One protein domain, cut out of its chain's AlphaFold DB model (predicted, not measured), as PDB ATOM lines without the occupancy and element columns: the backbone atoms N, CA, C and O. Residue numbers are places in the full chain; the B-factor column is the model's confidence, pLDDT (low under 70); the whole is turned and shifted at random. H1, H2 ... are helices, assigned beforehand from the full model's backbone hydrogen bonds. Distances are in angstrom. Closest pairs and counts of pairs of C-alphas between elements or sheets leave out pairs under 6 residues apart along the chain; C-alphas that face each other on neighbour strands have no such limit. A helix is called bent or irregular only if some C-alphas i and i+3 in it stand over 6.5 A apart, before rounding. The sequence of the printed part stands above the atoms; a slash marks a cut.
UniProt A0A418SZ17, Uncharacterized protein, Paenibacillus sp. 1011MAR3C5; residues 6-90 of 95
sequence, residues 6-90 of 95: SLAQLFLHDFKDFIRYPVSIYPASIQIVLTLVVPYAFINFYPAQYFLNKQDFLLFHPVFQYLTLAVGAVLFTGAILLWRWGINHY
ATOM      1  N   SER A   6      10.645 -44.862  17.777       74.00
ATOM      2  CA  SER A   6      11.911 -45.406  17.285       74.00
ATOM      3  C   SER A   6      11.738 -46.361  16.107       74.00
ATOM      4  O   SER A   6      12.461 -46.240  15.125       74.00
ATOM      5  N   LEU A   7      10.748 -47.261  16.149       72.81
ATOM      6  CA  LEU A   7      10.479 -48.162  15.020       72.81
ATOM      7  C   LEU A   7       9.959 -47.389  13.809       72.81
ATOM      8  O   LEU A   7      10.489 -47.530  12.714       72.81
ATOM      9  N   ALA A   8       8.964 -46.521  14.007       75.38
ATOM     10  CA  ALA A   8       8.438 -45.688  12.929       75.38
ATOM     11  C   ALA A   8       9.525 -44.778  12.328       75.38
ATOM     12  O   ALA A   8       9.552 -44.576  11.121       75.38
ATOM     13  N   GLN A   9      10.436 -44.258  13.150       73.81
ATOM     14  CA  GLN A   9      11.565 -43.447  12.708       73.81
ATOM     15  C   GLN A   9      12.582 -44.268  11.915       73.81
ATOM     16  O   GLN A   9      12.960 -43.807  10.847       73.81
ATOM     17  N   LEU A  10      12.956 -45.473  12.358       74.94
ATOM     18  CA  LEU A  10      13.811 -46.383  11.581       74.94
ATOM     19  C   LEU A  10      13.189 -46.670  10.211       74.94
ATOM     20  O   LEU A  10      13.769 -46.352   9.178       74.94
ATOM     21  N   PHE A  11      11.939 -47.138  10.189       73.88
ATOM     22  CA  PHE A  11      11.252 -47.450   8.935       73.88
ATOM     23  C   PHE A  11      11.083 -46.227   8.022       73.88
ATOM     24  O   PHE A  11      11.246 -46.343   6.816       73.88
ATOM     25  N   LEU A  12      10.772 -45.040   8.546       73.81
ATOM     26  CA  LEU A  12      10.578 -43.853   7.704       73.81
ATOM     27  C   LEU A  12      11.890 -43.206   7.245       73.81
ATOM     28  O   LEU A  12      11.898 -42.547   6.204       73.81
ATOM     29  N   HIS A  13      12.964 -43.323   8.024       71.94
ATOM     30  CA  HIS A  13      14.244 -42.689   7.723       71.94
ATOM     31  C   HIS A  13      15.078 -43.566   6.785       71.94
ATOM     32  O   HIS A  13      15.509 -43.080   5.741       71.94
ATOM     33  N   ASP A  14      15.177 -44.864   7.078       73.88
ATOM     34  CA  ASP A  14      15.981 -45.808   6.297       73.88
ATOM     35  C   ASP A  14      15.378 -46.042   4.903       73.88
ATOM     36  O   ASP A  14      16.094 -46.170   3.912       73.88
ATOM     37  N   PHE A  15      14.044 -46.015   4.777       75.25
ATOM     38  CA  PHE A  15      13.396 -46.151   3.468       75.25
ATOM     39  C   PHE A  15      13.665 -44.954   2.550       75.25
ATOM     40  O   PHE A  15      13.814 -45.134   1.344       75.25
ATOM     41  N   LYS A  16      13.784 -43.735   3.091       78.44
ATOM     42  CA  LYS A  16      14.062 -42.539   2.278       78.44
ATOM     43  C   LYS A  16      15.430 -42.590   1.608       78.44
ATOM     44  O   LYS A  16      15.586 -42.019   0.528       78.44
ATOM     45  N   ASP A  17      16.400 -43.272   2.209       81.75
ATOM     46  CA  ASP A  17      17.745 -43.381   1.649       81.75
ATOM     47  C   ASP A  17      17.766 -44.150   0.321       81.75
ATOM     48  O   ASP A  17      18.532 -43.795  -0.577       81.75
ATOM     49  N   PHE A  18      16.845 -45.097   0.114       81.50
ATOM     50  CA  PHE A  18      16.721 -45.818  -1.159       81.50
ATOM     51  C   PHE A  18      16.314 -44.922  -2.336       81.50
ATOM     52  O   PHE A  18      16.614 -45.256  -3.477       81.50
ATOM     53  N   ILE A  19      15.675 -43.777  -2.071       84.81
ATOM     54  CA  ILE A  19      15.253 -42.802  -3.092       84.81
ATOM     55  C   ILE A  19      16.414 -41.882  -3.498       84.81
ATOM     56  O   ILE A  19      16.384 -41.266  -4.564       84.81
ATOM     57  N   ARG A  20      17.445 -41.755  -2.650       86.12
ATOM     58  CA  ARG A  20      18.575 -40.837  -2.879       86.12
ATOM     59  C   ARG A  20      19.474 -41.285  -4.022       86.12
ATOM     60  O   ARG A  20      20.115 -40.446  -4.651       86.12
ATOM     61  N   TYR A  21      19.509 -42.586  -4.286       88.06
ATOM     62  CA  TYR A  21      20.341 -43.176  -5.320       88.06
ATOM     63  C   TYR A  21      19.485 -43.804  -6.420       88.06
ATOM     64  O   TYR A  21      18.423 -44.360  -6.132       88.06
ATOM     65  N   PRO A  22      19.928 -43.734  -7.687       88.25
ATOM     66  CA  PRO A  22      19.180 -44.315  -8.789       88.25
ATOM     67  C   PRO A  22      19.090 -45.835  -8.631       88.25
ATOM     68  O   PRO A  22      20.060 -46.487  -8.259       88.25
ATOM     69  N   VAL A  23      17.936 -46.416  -8.965       90.75
ATOM     70  CA  VAL A  23      17.661 -47.851  -8.770       90.75
ATOM     71  C   VAL A  23      18.659 -48.748  -9.529       90.75
ATOM     72  O   VAL A  23      18.897 -49.887  -9.129       90.75
ATOM     73  N   SER A  24      19.316 -48.205 -10.559       88.94
ATOM     74  CA  SER A  24      20.383 -48.843 -11.341       88.94
ATOM     75  C   SER A  24      21.595 -49.318 -10.559       88.94
ATOM     76  O   SER A  24      22.250 -50.252 -11.018       88.94
ATOM     77  N   ILE A  25      21.900 -48.734  -9.398       90.75
ATOM     78  CA  ILE A  25      23.085 -49.139  -8.625       90.75
ATOM     79  C   ILE A  25      22.870 -50.429  -7.828       90.75
ATOM     80  O   ILE A  25      23.833 -51.028  -7.353       90.75
ATOM     81  N   TYR A  26      21.616 -50.842  -7.637       90.38
ATOM     82  CA  TYR A  26      21.279 -51.997  -6.813       90.38
ATOM     83  C   TYR A  26      21.287 -53.299  -7.628       90.38
ATOM     84  O   TYR A  26      21.026 -53.277  -8.832       90.38
ATOM     85  N   PRO A  27      21.522 -54.463  -6.996       92.44
ATOM     86  CA  PRO A  27      21.380 -55.761  -7.650       92.44
ATOM     87  C   PRO A  27      19.936 -56.028  -8.093       92.44
ATOM     88  O   PRO A  27      18.978 -55.508  -7.517       92.44
ATOM     89  N   ALA A  28      19.779 -56.919  -9.076       91.94
ATOM     90  CA  ALA A  28      18.501 -57.259  -9.707       91.94
ATOM     91  C   ALA A  28      17.359 -57.567  -8.721       91.94
ATOM     92  O   ALA A  28      16.232 -57.114  -8.909       91.94
ATOM     93  N   SER A  29      17.651 -58.302  -7.645       92.88
ATOM     94  CA  SER A  29      16.674 -58.650  -6.608       92.88
ATOM     95  C   SER A  29      16.079 -57.417  -5.924       92.88
ATOM     96  O   SER A  29      14.864 -57.321  -5.768       92.88
ATOM     97  N   ILE A  30      16.921 -56.446  -5.564       91.69
ATOM     98  CA  ILE A  30      16.487 -55.197  -4.933       91.69
ATOM     99  C   ILE A  30      15.702 -54.345  -5.934       91.69
ATOM    100  O   ILE A  30      14.666 -53.795  -5.570       91.69
ATOM    101  N   GLN A  31      16.123 -54.297  -7.202       91.88
ATOM    102  CA  GLN A  31      15.367 -53.591  -8.242       91.88
ATOM    103  C   GLN A  31      13.948 -54.159  -8.400       91.88
ATOM    104  O   GLN A  31      12.991 -53.399  -8.507       91.88
ATOM    105  N   ILE A  32      13.787 -55.486  -8.354       93.19
ATOM    106  CA  ILE A  32      12.472 -56.141  -8.418       93.19
ATOM    107  C   ILE A  32      11.595 -55.748  -7.230       93.19
ATOM    108  O   ILE A  32      10.437 -55.375  -7.423       93.19
ATOM    109  N   VAL A  33      12.134 -55.786  -6.011       93.50
ATOM    110  CA  VAL A  33      11.384 -55.402  -4.806       93.50
ATOM    111  C   VAL A  33      10.969 -53.931  -4.866       93.50
ATOM    112  O   VAL A  33       9.801 -53.608  -4.639       93.50
ATOM    113  N   LEU A  34      11.897 -53.039  -5.223       91.75
ATOM    114  CA  LEU A  34      11.642 -51.601  -5.282       91.75
ATOM    115  C   LEU A  34      10.718 -51.202  -6.437       91.75
ATOM    116  O   LEU A  34      10.031 -50.193  -6.316       91.75
ATOM    117  N   THR A  35      10.658 -51.963  -7.529       92.75
ATOM    118  CA  THR A  35       9.785 -51.643  -8.669       92.75
ATOM    119  C   THR A  35       8.416 -52.316  -8.580       92.75
ATOM    120  O   THR A  35       7.414 -51.670  -8.874       92.75
ATOM    121  N   LEU A  36       8.342 -53.593  -8.190       93.00
ATOM    122  CA  LEU A  36       7.100 -54.375  -8.266       93.00
ATOM    123  C   LEU A  36       6.397 -54.557  -6.919       93.00
ATOM    124  O   LEU A  36       5.171 -54.562  -6.882       93.00
ATOM    125  N   VAL A  37       7.144 -54.716  -5.821       93.12
ATOM    126  CA  VAL A  37       6.554 -55.020  -4.503       93.12
ATOM    127  C   VAL A  37       6.177 -53.743  -3.754       93.12
ATOM    128  O   VAL A  37       5.076 -53.649  -3.219       93.12
ATOM    129  N   VAL A  38       7.070 -52.747  -3.731       91.19
ATOM    130  CA  VAL A  38       6.880 -51.471  -3.000       91.19
ATOM    131  C   VAL A  38       6.580 -50.268  -3.926       91.19
ATOM    132  O   VAL A  38       6.309 -49.167  -3.456       91.19
ATOM    133  N   PRO A  39       6.475 -50.477  -5.247       92.50
ATOM    134  CA  PRO A  39       6.606 -49.453  -6.309       92.50
ATOM    135  C   PRO A  39       7.416 -48.169  -6.034       92.50
ATOM    136  O   PRO A  39       7.119 -47.102  -6.572       92.50
ATOM    137  N   TYR A  40       8.481 -48.248  -5.245       91.25
ATOM    138  CA  TYR A  40       9.299 -47.109  -4.831       91.25
ATOM    139  C   TYR A  40      10.049 -46.428  -5.983       91.25
ATOM    140  O   TYR A  40      10.202 -45.207  -5.997       91.25
ATOM    141  N   ALA A  41      10.465 -47.200  -6.991       92.31
ATOM    142  CA  ALA A  41      11.155 -46.683  -8.174       92.31
ATOM    143  C   ALA A  41      10.324 -45.645  -8.963       92.31
ATOM    144  O   ALA A  41      10.875 -44.796  -9.665       92.31
ATOM    145  N   PHE A  42       8.994 -45.674  -8.837       93.75
ATOM    146  CA  PHE A  42       8.103 -44.726  -9.510       93.75
ATOM    147  C   PHE A  42       8.061 -43.345  -8.849       93.75
ATOM    148  O   PHE A  42       7.549 -42.409  -9.451       93.75
ATOM    149  N   ILE A  43       8.617 -43.181  -7.643       92.69
ATOM    150  CA  ILE A  43       8.599 -41.895  -6.932       92.69
ATOM    151  C   ILE A  43       9.480 -40.860  -7.640       92.69
ATOM    152  O   ILE A  43       9.045 -39.733  -7.861       92.69
ATOM    153  N   ASN A  44      10.717 -41.226  -7.991       91.88
ATOM    154  CA  ASN A  44      11.651 -40.308  -8.645       91.88
ATOM    155  C   ASN A  44      12.431 -40.929  -9.809       91.88
ATOM    156  O   ASN A  44      12.702 -40.221 -10.769       91.88
ATOM    157  N   PHE A  45      12.770 -42.219  -9.761       92.50
ATOM    158  CA  PHE A  45      13.706 -42.824 -10.703       92.50
ATOM    159  C   PHE A  45      13.125 -42.869 -12.116       92.50
ATOM    160  O   PHE A  45      13.683 -42.258 -13.021       92.50
ATOM    161  N   TYR A  46      11.967 -43.505 -12.297       92.50
ATOM    162  CA  TYR A  46      11.290 -43.575 -13.595       92.50
ATOM    163  C   TYR A  46      10.877 -42.212 -14.186       92.50
ATOM    164  O   TYR A  46      11.146 -41.991 -15.369       92.50
ATOM    165  N   PRO A  47      10.282 -41.267 -13.426       93.00
ATOM    166  CA  PRO A  47       9.994 -39.943 -13.972       93.00
ATOM    167  C   PRO A  47      11.274 -39.158 -14.291       93.00
ATOM    168  O   PRO A  47      11.361 -38.559 -15.360       93.00
ATOM    169  N   ALA A  48      12.300 -39.188 -13.430       91.94
ATOM    170  CA  ALA A  48      13.573 -38.520 -13.716       91.94
ATOM    171  C   ALA A  48      14.268 -39.122 -14.939       91.94
ATOM    172  O   ALA A  48      14.853 -38.385 -15.724       91.94
ATOM    173  N   GLN A  49      14.167 -40.437 -15.141       91.31
ATOM    174  CA  GLN A  49      14.707 -41.109 -16.316       91.31
ATOM    175  C   GLN A  49      14.089 -40.557 -17.609       91.31
ATOM    176  O   GLN A  49      14.826 -40.234 -18.542       91.31
ATOM    177  N   TYR A  50      12.764 -40.369 -17.624       91.12
ATOM    178  CA  TYR A  50      12.054 -39.739 -18.740       91.12
ATOM    179  C   TYR A  50      12.501 -38.286 -18.956       91.12
ATOM    180  O   TYR A  50      12.880 -37.914 -20.064       91.12
ATOM    181  N   PHE A  51      12.513 -37.465 -17.900       92.81
ATOM    182  CA  PHE A  51      12.852 -36.039 -18.018       92.81
ATOM    183  C   PHE A  51      14.318 -35.781 -18.380       92.81
ATOM    184  O   PHE A  51      14.619 -34.821 -19.084       92.81
ATOM    185  N   LEU A  52      15.235 -36.629 -17.913       92.25
ATOM    186  CA  LEU A  52      16.670 -36.501 -18.163       92.25
ATOM    187  C   LEU A  52      17.125 -37.246 -19.427       92.25
ATOM    188  O   LEU A  52      18.326 -37.283 -19.692       92.25
ATOM    189  N   ASN A  53      16.200 -37.843 -20.193       88.81
ATOM    190  CA  ASN A  53      16.494 -38.690 -21.357       88.81
ATOM    191  C   ASN A  53      17.557 -39.767 -21.066       88.81
ATOM    192  O   ASN A  53      18.393 -40.098 -21.908       88.81
ATOM    193  N   LYS A  54      17.542 -40.307 -19.846       85.56
ATOM    194  CA  LYS A  54      18.455 -41.371 -19.433       85.56
ATOM    195  C   LYS A  54      17.971 -42.689 -20.026       85.56
ATOM    196  O   LYS A  54      16.798 -43.027 -19.906       85.56
ATOM    197  N   GLN A  55      18.879 -43.444 -20.635       77.12
ATOM    198  CA  GLN A  55      18.579 -44.753 -21.224       77.12
ATOM    199  C   GLN A  55      19.097 -45.903 -20.358       77.12
ATOM    200  O   GLN A  55      19.411 -46.979 -20.863       77.12
ATOM    201  N   ASP A  56      19.158 -45.682 -19.045       73.38
ATOM    202  CA  ASP A  56      19.636 -46.649 -18.057       73.38
ATOM    203  C   ASP A  56      18.541 -47.707 -17.782       73.38
ATOM    204  O   ASP A  56      18.171 -47.979 -16.639       73.38
ATOM    205  N   PHE A  57      17.966 -48.272 -18.850       65.31
ATOM    206  CA  PHE A  57      16.943 -49.310 -18.800       65.31
ATOM    207  C   PHE A  57      17.608 -50.624 -18.383       65.31
ATOM    208  O   PHE A  57      18.310 -51.255 -19.166       65.31
ATOM    209  N   LEU A  58      17.425 -51.001 -17.120       68.75
ATOM    210  CA  LEU A  58      18.089 -52.159 -16.516       68.75
ATOM    211  C   LEU A  58      17.351 -53.461 -16.872       68.75
ATOM    212  O   LEU A  58      17.598 -54.081 -17.897       68.75
ATOM    213  N   LEU A  59      16.425 -53.861 -15.994       80.69
ATOM    214  CA  LEU A  59      15.628 -55.090 -16.045       80.69
ATOM    215  C   LEU A  59      14.236 -54.895 -16.651       80.69
ATOM    216  O   LEU A  59      13.587 -55.866 -17.028       80.69
ATOM    217  N   PHE A  60      13.755 -53.654 -16.696       85.69
ATOM    218  CA  PHE A  60      12.369 -53.332 -17.019       85.69
ATOM    219  C   PHE A  60      12.274 -52.571 -18.338       85.69
ATOM    220  O   PHE A  60      13.120 -51.737 -18.656       85.69
ATOM    221  N   HIS A  61      11.211 -52.845 -19.094       88.62
ATOM    222  CA  HIS A  61      10.976 -52.228 -20.395       88.62
ATOM    223  C   HIS A  61      10.831 -50.693 -20.274       88.62
ATOM    224  O   HIS A  61      10.217 -50.226 -19.308       88.62
ATOM    225  N   PRO A  62      11.281 -49.896 -21.266       87.81
ATOM    226  CA  PRO A  62      11.168 -48.433 -21.252       87.81
ATOM    227  C   PRO A  62       9.782 -47.873 -20.941       87.81
ATOM    228  O   PRO A  62       9.657 -46.794 -20.372       87.81
ATOM    229  N   VAL A  63       8.732 -48.634 -21.256       90.19
ATOM    230  CA  VAL A  63       7.331 -48.284 -20.976       90.19
ATOM    231  C   VAL A  63       7.073 -47.972 -19.497       90.19
ATOM    232  O   VAL A  63       6.189 -47.171 -19.198       90.19
ATOM    233  N   PHE A  64       7.860 -48.531 -18.572       91.38
ATOM    234  CA  PHE A  64       7.707 -48.282 -17.138       91.38
ATOM    235  C   PHE A  64       7.799 -46.791 -16.789       91.38
ATOM    236  O   PHE A  64       7.092 -46.340 -15.894       91.38
ATOM    237  N   GLN A  65       8.550 -45.982 -17.542       90.75
ATOM    238  CA  GLN A  65       8.635 -44.541 -17.279       90.75
ATOM    239  C   GLN A  65       7.276 -43.818 -17.359       90.75
ATOM    240  O   GLN A  65       7.022 -42.871 -16.612       90.75
ATOM    241  N   TYR A  66       6.361 -44.324 -18.193       93.00
ATOM    242  CA  TYR A  66       5.018 -43.770 -18.380       93.00
ATOM    243  C   TYR A  66       3.997 -44.290 -17.361       93.00
ATOM    244  O   TYR A  66       2.933 -43.694 -17.197       93.00
ATOM    245  N   LEU A  67       4.309 -45.375 -16.645       94.75
ATOM    246  CA  LEU A  67       3.398 -45.970 -15.663       94.75
ATOM    247  C   LEU A  67       3.361 -45.200 -14.337       94.75
ATOM    248  O   LEU A  67       2.497 -45.475 -13.511       94.75
ATOM    249  N   THR A  68       4.236 -44.208 -14.149       93.75
ATOM    250  CA  THR A  68       4.341 -43.405 -12.921       93.75
ATOM    251  C   THR A  68       2.987 -42.872 -12.438       93.75
ATOM    252  O   THR A  68       2.624 -43.067 -11.277       93.75
ATOM    253  N   LEU A  69       2.193 -42.263 -13.328       94.75
ATOM    254  CA  LEU A  69       0.871 -41.734 -12.969       94.75
ATOM    255  C   LEU A  69      -0.137 -42.842 -12.637       94.75
ATOM    256  O   LEU A  69      -0.909 -42.706 -11.691       94.75
ATOM    257  N   ALA A  70      -0.115 -43.945 -13.389       96.75
ATOM    258  CA  ALA A  70      -1.019 -45.070 -13.172       96.75
ATOM    259  C   ALA A  70      -0.749 -45.750 -11.821       96.75
ATOM    260  O   ALA A  70      -1.675 -45.962 -11.039       96.75
ATOM    261  N   VAL A  71       0.520 -46.026 -11.510       96.19
ATOM    262  CA  VAL A  71       0.938 -46.605 -10.226       96.19
ATOM    263  C   VAL A  71       0.569 -45.674  -9.072       96.19
ATOM    264  O   VAL A  71      -0.013 -46.125  -8.086       96.19
ATOM    265  N   GLY A  72       0.822 -44.368  -9.218       95.12
ATOM    266  CA  GLY A  72       0.413 -43.367  -8.233       95.12
ATOM    267  C   GLY A  72      -1.097 -43.375  -7.974       95.12
ATOM    268  O   GLY A  72      -1.520 -43.405  -6.820       95.12
ATOM    269  N   ALA A  73      -1.914 -43.423  -9.029       97.31
ATOM    270  CA  ALA A  73      -3.370 -43.479  -8.913       97.31
ATOM    271  C   ALA A  73      -3.858 -44.760  -8.215       97.31
ATOM    272  O   ALA A  73      -4.742 -44.694  -7.356       97.31
ATOM    273  N   VAL A  74      -3.266 -45.915  -8.538       97.12
ATOM    274  CA  VAL A  74      -3.587 -47.204  -7.902       97.12
ATOM    275  C   VAL A  74      -3.269 -47.167  -6.408       97.12
ATOM    276  O   VAL A  74      -4.138 -47.484  -5.595       97.12
ATOM    277  N   LEU A  75      -2.063 -46.730  -6.030       95.88
ATOM    278  CA  LEU A  75      -1.650 -46.657  -4.626       95.88
ATOM    279  C   LEU A  75      -2.481 -45.647  -3.833       95.88
ATOM    280  O   LEU A  75      -2.906 -45.947  -2.720       95.88
ATOM    281  N   PHE A  76      -2.750 -44.474  -4.408       96.44
ATOM    282  CA  PHE A  76      -3.566 -43.447  -3.766       96.44
ATOM    283  C   PHE A  76      -4.997 -43.936  -3.519       96.44
ATOM    284  O   PHE A  76      -5.529 -43.802  -2.416       96.44
ATOM    285  N   THR A  77      -5.597 -44.578  -4.521       98.00
ATOM    286  CA  THR A  77      -6.931 -45.174  -4.391       98.00
ATOM    287  C   THR A  77      -6.929 -46.284  -3.341       98.00
ATOM    288  O   THR A  77      -7.797 -46.300  -2.468       98.00
ATOM    289  N   GLY A  78      -5.929 -47.170  -3.364       97.50
ATOM    290  CA  GLY A  78      -5.755 -48.220  -2.360       97.50
ATOM    291  C   GLY A  78      -5.635 -47.663  -0.941       97.50
ATOM    292  O   GLY A  78      -6.305 -48.149  -0.032       97.50
ATOM    293  N   ALA A  79      -4.862 -46.590  -0.755       96.31
ATOM    294  CA  ALA A  79      -4.723 -45.913   0.530       96.31
ATOM    295  C   ALA A  79      -6.059 -45.347   1.035       96.31
ATOM    296  O   ALA A  79      -6.399 -45.539   2.201       96.31
ATOM    297  N   ILE A  80      -6.856 -44.714   0.164       97.31
ATOM    298  CA  ILE A  80      -8.194 -44.217   0.521       97.31
ATOM    299  C   ILE A  80      -9.118 -45.367   0.924       97.31
ATOM    300  O   ILE A  80      -9.847 -45.254   1.909       97.31
ATOM    301  N   LEU A  81      -9.112 -46.472   0.178       97.19
ATOM    302  CA  LEU A  81      -9.943 -47.636   0.485       97.19
ATOM    303  C   LEU A  81      -9.574 -48.248   1.837       97.19
ATOM    304  O   LEU A  81     -10.462 -48.481   2.657       97.19
ATOM    305  N   LEU A  82      -8.278 -48.437   2.096       96.56
ATOM    306  CA  LEU A  82      -7.772 -48.929   3.378       96.56
ATOM    307  C   LEU A  82      -8.127 -47.985   4.527       96.56
ATOM    308  O   LEU A  82      -8.570 -48.436   5.579       96.56
ATOM    309  N   TRP A  83      -7.989 -46.676   4.318       95.38
ATOM    310  CA  TRP A  83      -8.358 -45.665   5.305       95.38
ATOM    311  C   TRP A  83      -9.850 -45.713   5.646       95.38
ATOM    312  O   TRP A  83     -10.222 -45.775   6.817       95.38
ATOM    313  N   ARG A  84     -10.717 -45.745   4.626       95.31
ATOM    314  CA  ARG A  84     -12.173 -45.853   4.807       95.31
ATOM    315  C   ARG A  84     -12.552 -47.152   5.511       95.31
ATOM    316  O   ARG A  84     -13.391 -47.132   6.405       95.31
ATOM    317  N   TRP A  85     -11.921 -48.264   5.137       95.19
ATOM    318  CA  TRP A  85     -12.111 -49.549   5.804       95.19
ATOM    319  C   TRP A  85     -11.715 -49.479   7.283       95.19
ATOM    320  O   TRP A  85     -12.492 -49.907   8.135       95.19
ATOM    321  N   GLY A  86     -10.565 -48.870   7.587       93.50
ATOM    322  CA  GLY A  86     -10.077 -48.670   8.948       93.50
ATOM    323  C   GLY A  86     -11.028 -47.833   9.802       93.50
ATOM    324  O   GLY A  86     -11.372 -48.260  10.898       93.50
ATOM    325  N   ILE A  87     -11.518 -46.698   9.288       93.12
ATOM    326  CA  ILE A  87     -12.505 -45.859   9.993       93.12
ATOM    327  C   ILE A  87     -13.790 -46.637  10.278       93.12
ATOM    328  O   ILE A  87     -14.301 -46.573  11.391       93.12
ATOM    329  N   ASN A  88     -14.299 -47.393   9.304       90.19
ATOM    330  CA  ASN A  88     -15.549 -48.139   9.469       90.19
ATOM    331  C   ASN A  88     -15.446 -49.256  10.522       90.19
ATOM    332  O   ASN A  88     -16.450 -49.598  11.138       90.19
ATOM    333  N   HIS A  89     -14.254 -49.823  10.730       86.44
ATOM    334  CA  HIS A  89     -14.003 -50.830  11.770       86.44
ATOM    335  C   HIS A  89     -13.586 -50.211  13.106       86.44
ATOM    336  O   HIS A  89     -13.550 -50.905  14.123       86.44
ATOM    337  N   TYR A  90     -13.292 -48.910  13.127       82.62
ATOM    338  CA  TYR A  90     -12.987 -48.178  14.344       82.62
ATOM    339  C   TYR A  90     -14.292 -47.871  15.085       82.62
ATOM    340  O   TYR A  90     -14.832 -46.768  15.035       82.62
TER     341      TYR A  90
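Overview. This is residues 6 to 90 of the 95 residues of an uncharacterized protein of Paenibacillus sp. 1011MAR3C5 (UniProt A0A418SZ17). The long helix H4 starts in a small compact body and runs out of it as a long arm, and H1 is a second, shorter arm on the same side of that body, so the whole looks like an open fork with two unequal prongs. The body holds the short helices H2 and H3, the first part of H4, the end of H1 and the links between them; residues 6 to 14 of H1 and residues 76 to 90, of which 76 to 89 belong to H4, stick out of it. The printed part has 85 residues, with four named helices in the order H1, H2, H3, H4 and no named strand; its class is all helix. The whole is loose, with a radius of gyration of the C-alphas of 15.0 A, and elongated, spanning 48 by 30 by 21 A.

Along the chain. H4, the longest helix, holds residues 62 to 89 and measures 41.6 A from first to last C-alpha, from C-alpha 62 at (11.168, -48.433, -21.252) to C-alpha 89 at (-14.003, -50.830, 11.770). It is irregular: C-alphas 66 and 69 are 7.1 A apart, and it has a kink of 42 degrees near residue 69. H3 holds residues 45 to 51 and measures 10.0 A. H2 holds residues 28 to 37 and measures 13.2 A; it is neither bent nor irregular, but only just, as C-alphas 34 and 37 are 6.2 A apart. H1 holds residues 6 to 20 and measures 21.7 A, beginning with C-alpha 6 at (11.911, -45.406, 17.285).

Arrangement. H4 touches H3 with residues 64 to 68 alone; the closest C-alphas are those of Gln 65 and Tyr 46, 4.6 A apart. The two helices run opposite ways at a steep tilt of 48 degrees. H3 and H1 are close but not clearly touching, the closest C-alphas being those of Phe 45 and Ile 19, 7.8 A apart. They run the same way at a shallow tilt of 34.9 degrees, only just short of steep. H2 touches no helix: it is apart from H1, from H3 and from H4. H1 and H4 are apart. In H2 and H3 every O i to N i+4 pair is within hydrogen-bond range; in H1 6 of 11 are, and in H4 19 of 24.

Size, cuts and confidence. The two C-alphas farthest apart are those of Gln 55 and Tyr 90, at 47.7 A. Without the stretches that stand free, the body has 61 residues, spans 26 by 24 by 19 A and has a radius of gyration of 10.6 A. The printed part has no cut. The three links, H1 to H2, H2 to H3 and H3 to H4, are short but not tight. The mean pLDDT of the printed part is 88.6; Phe 57 and Leu 58 are under 70, and H1 has a mean of 77.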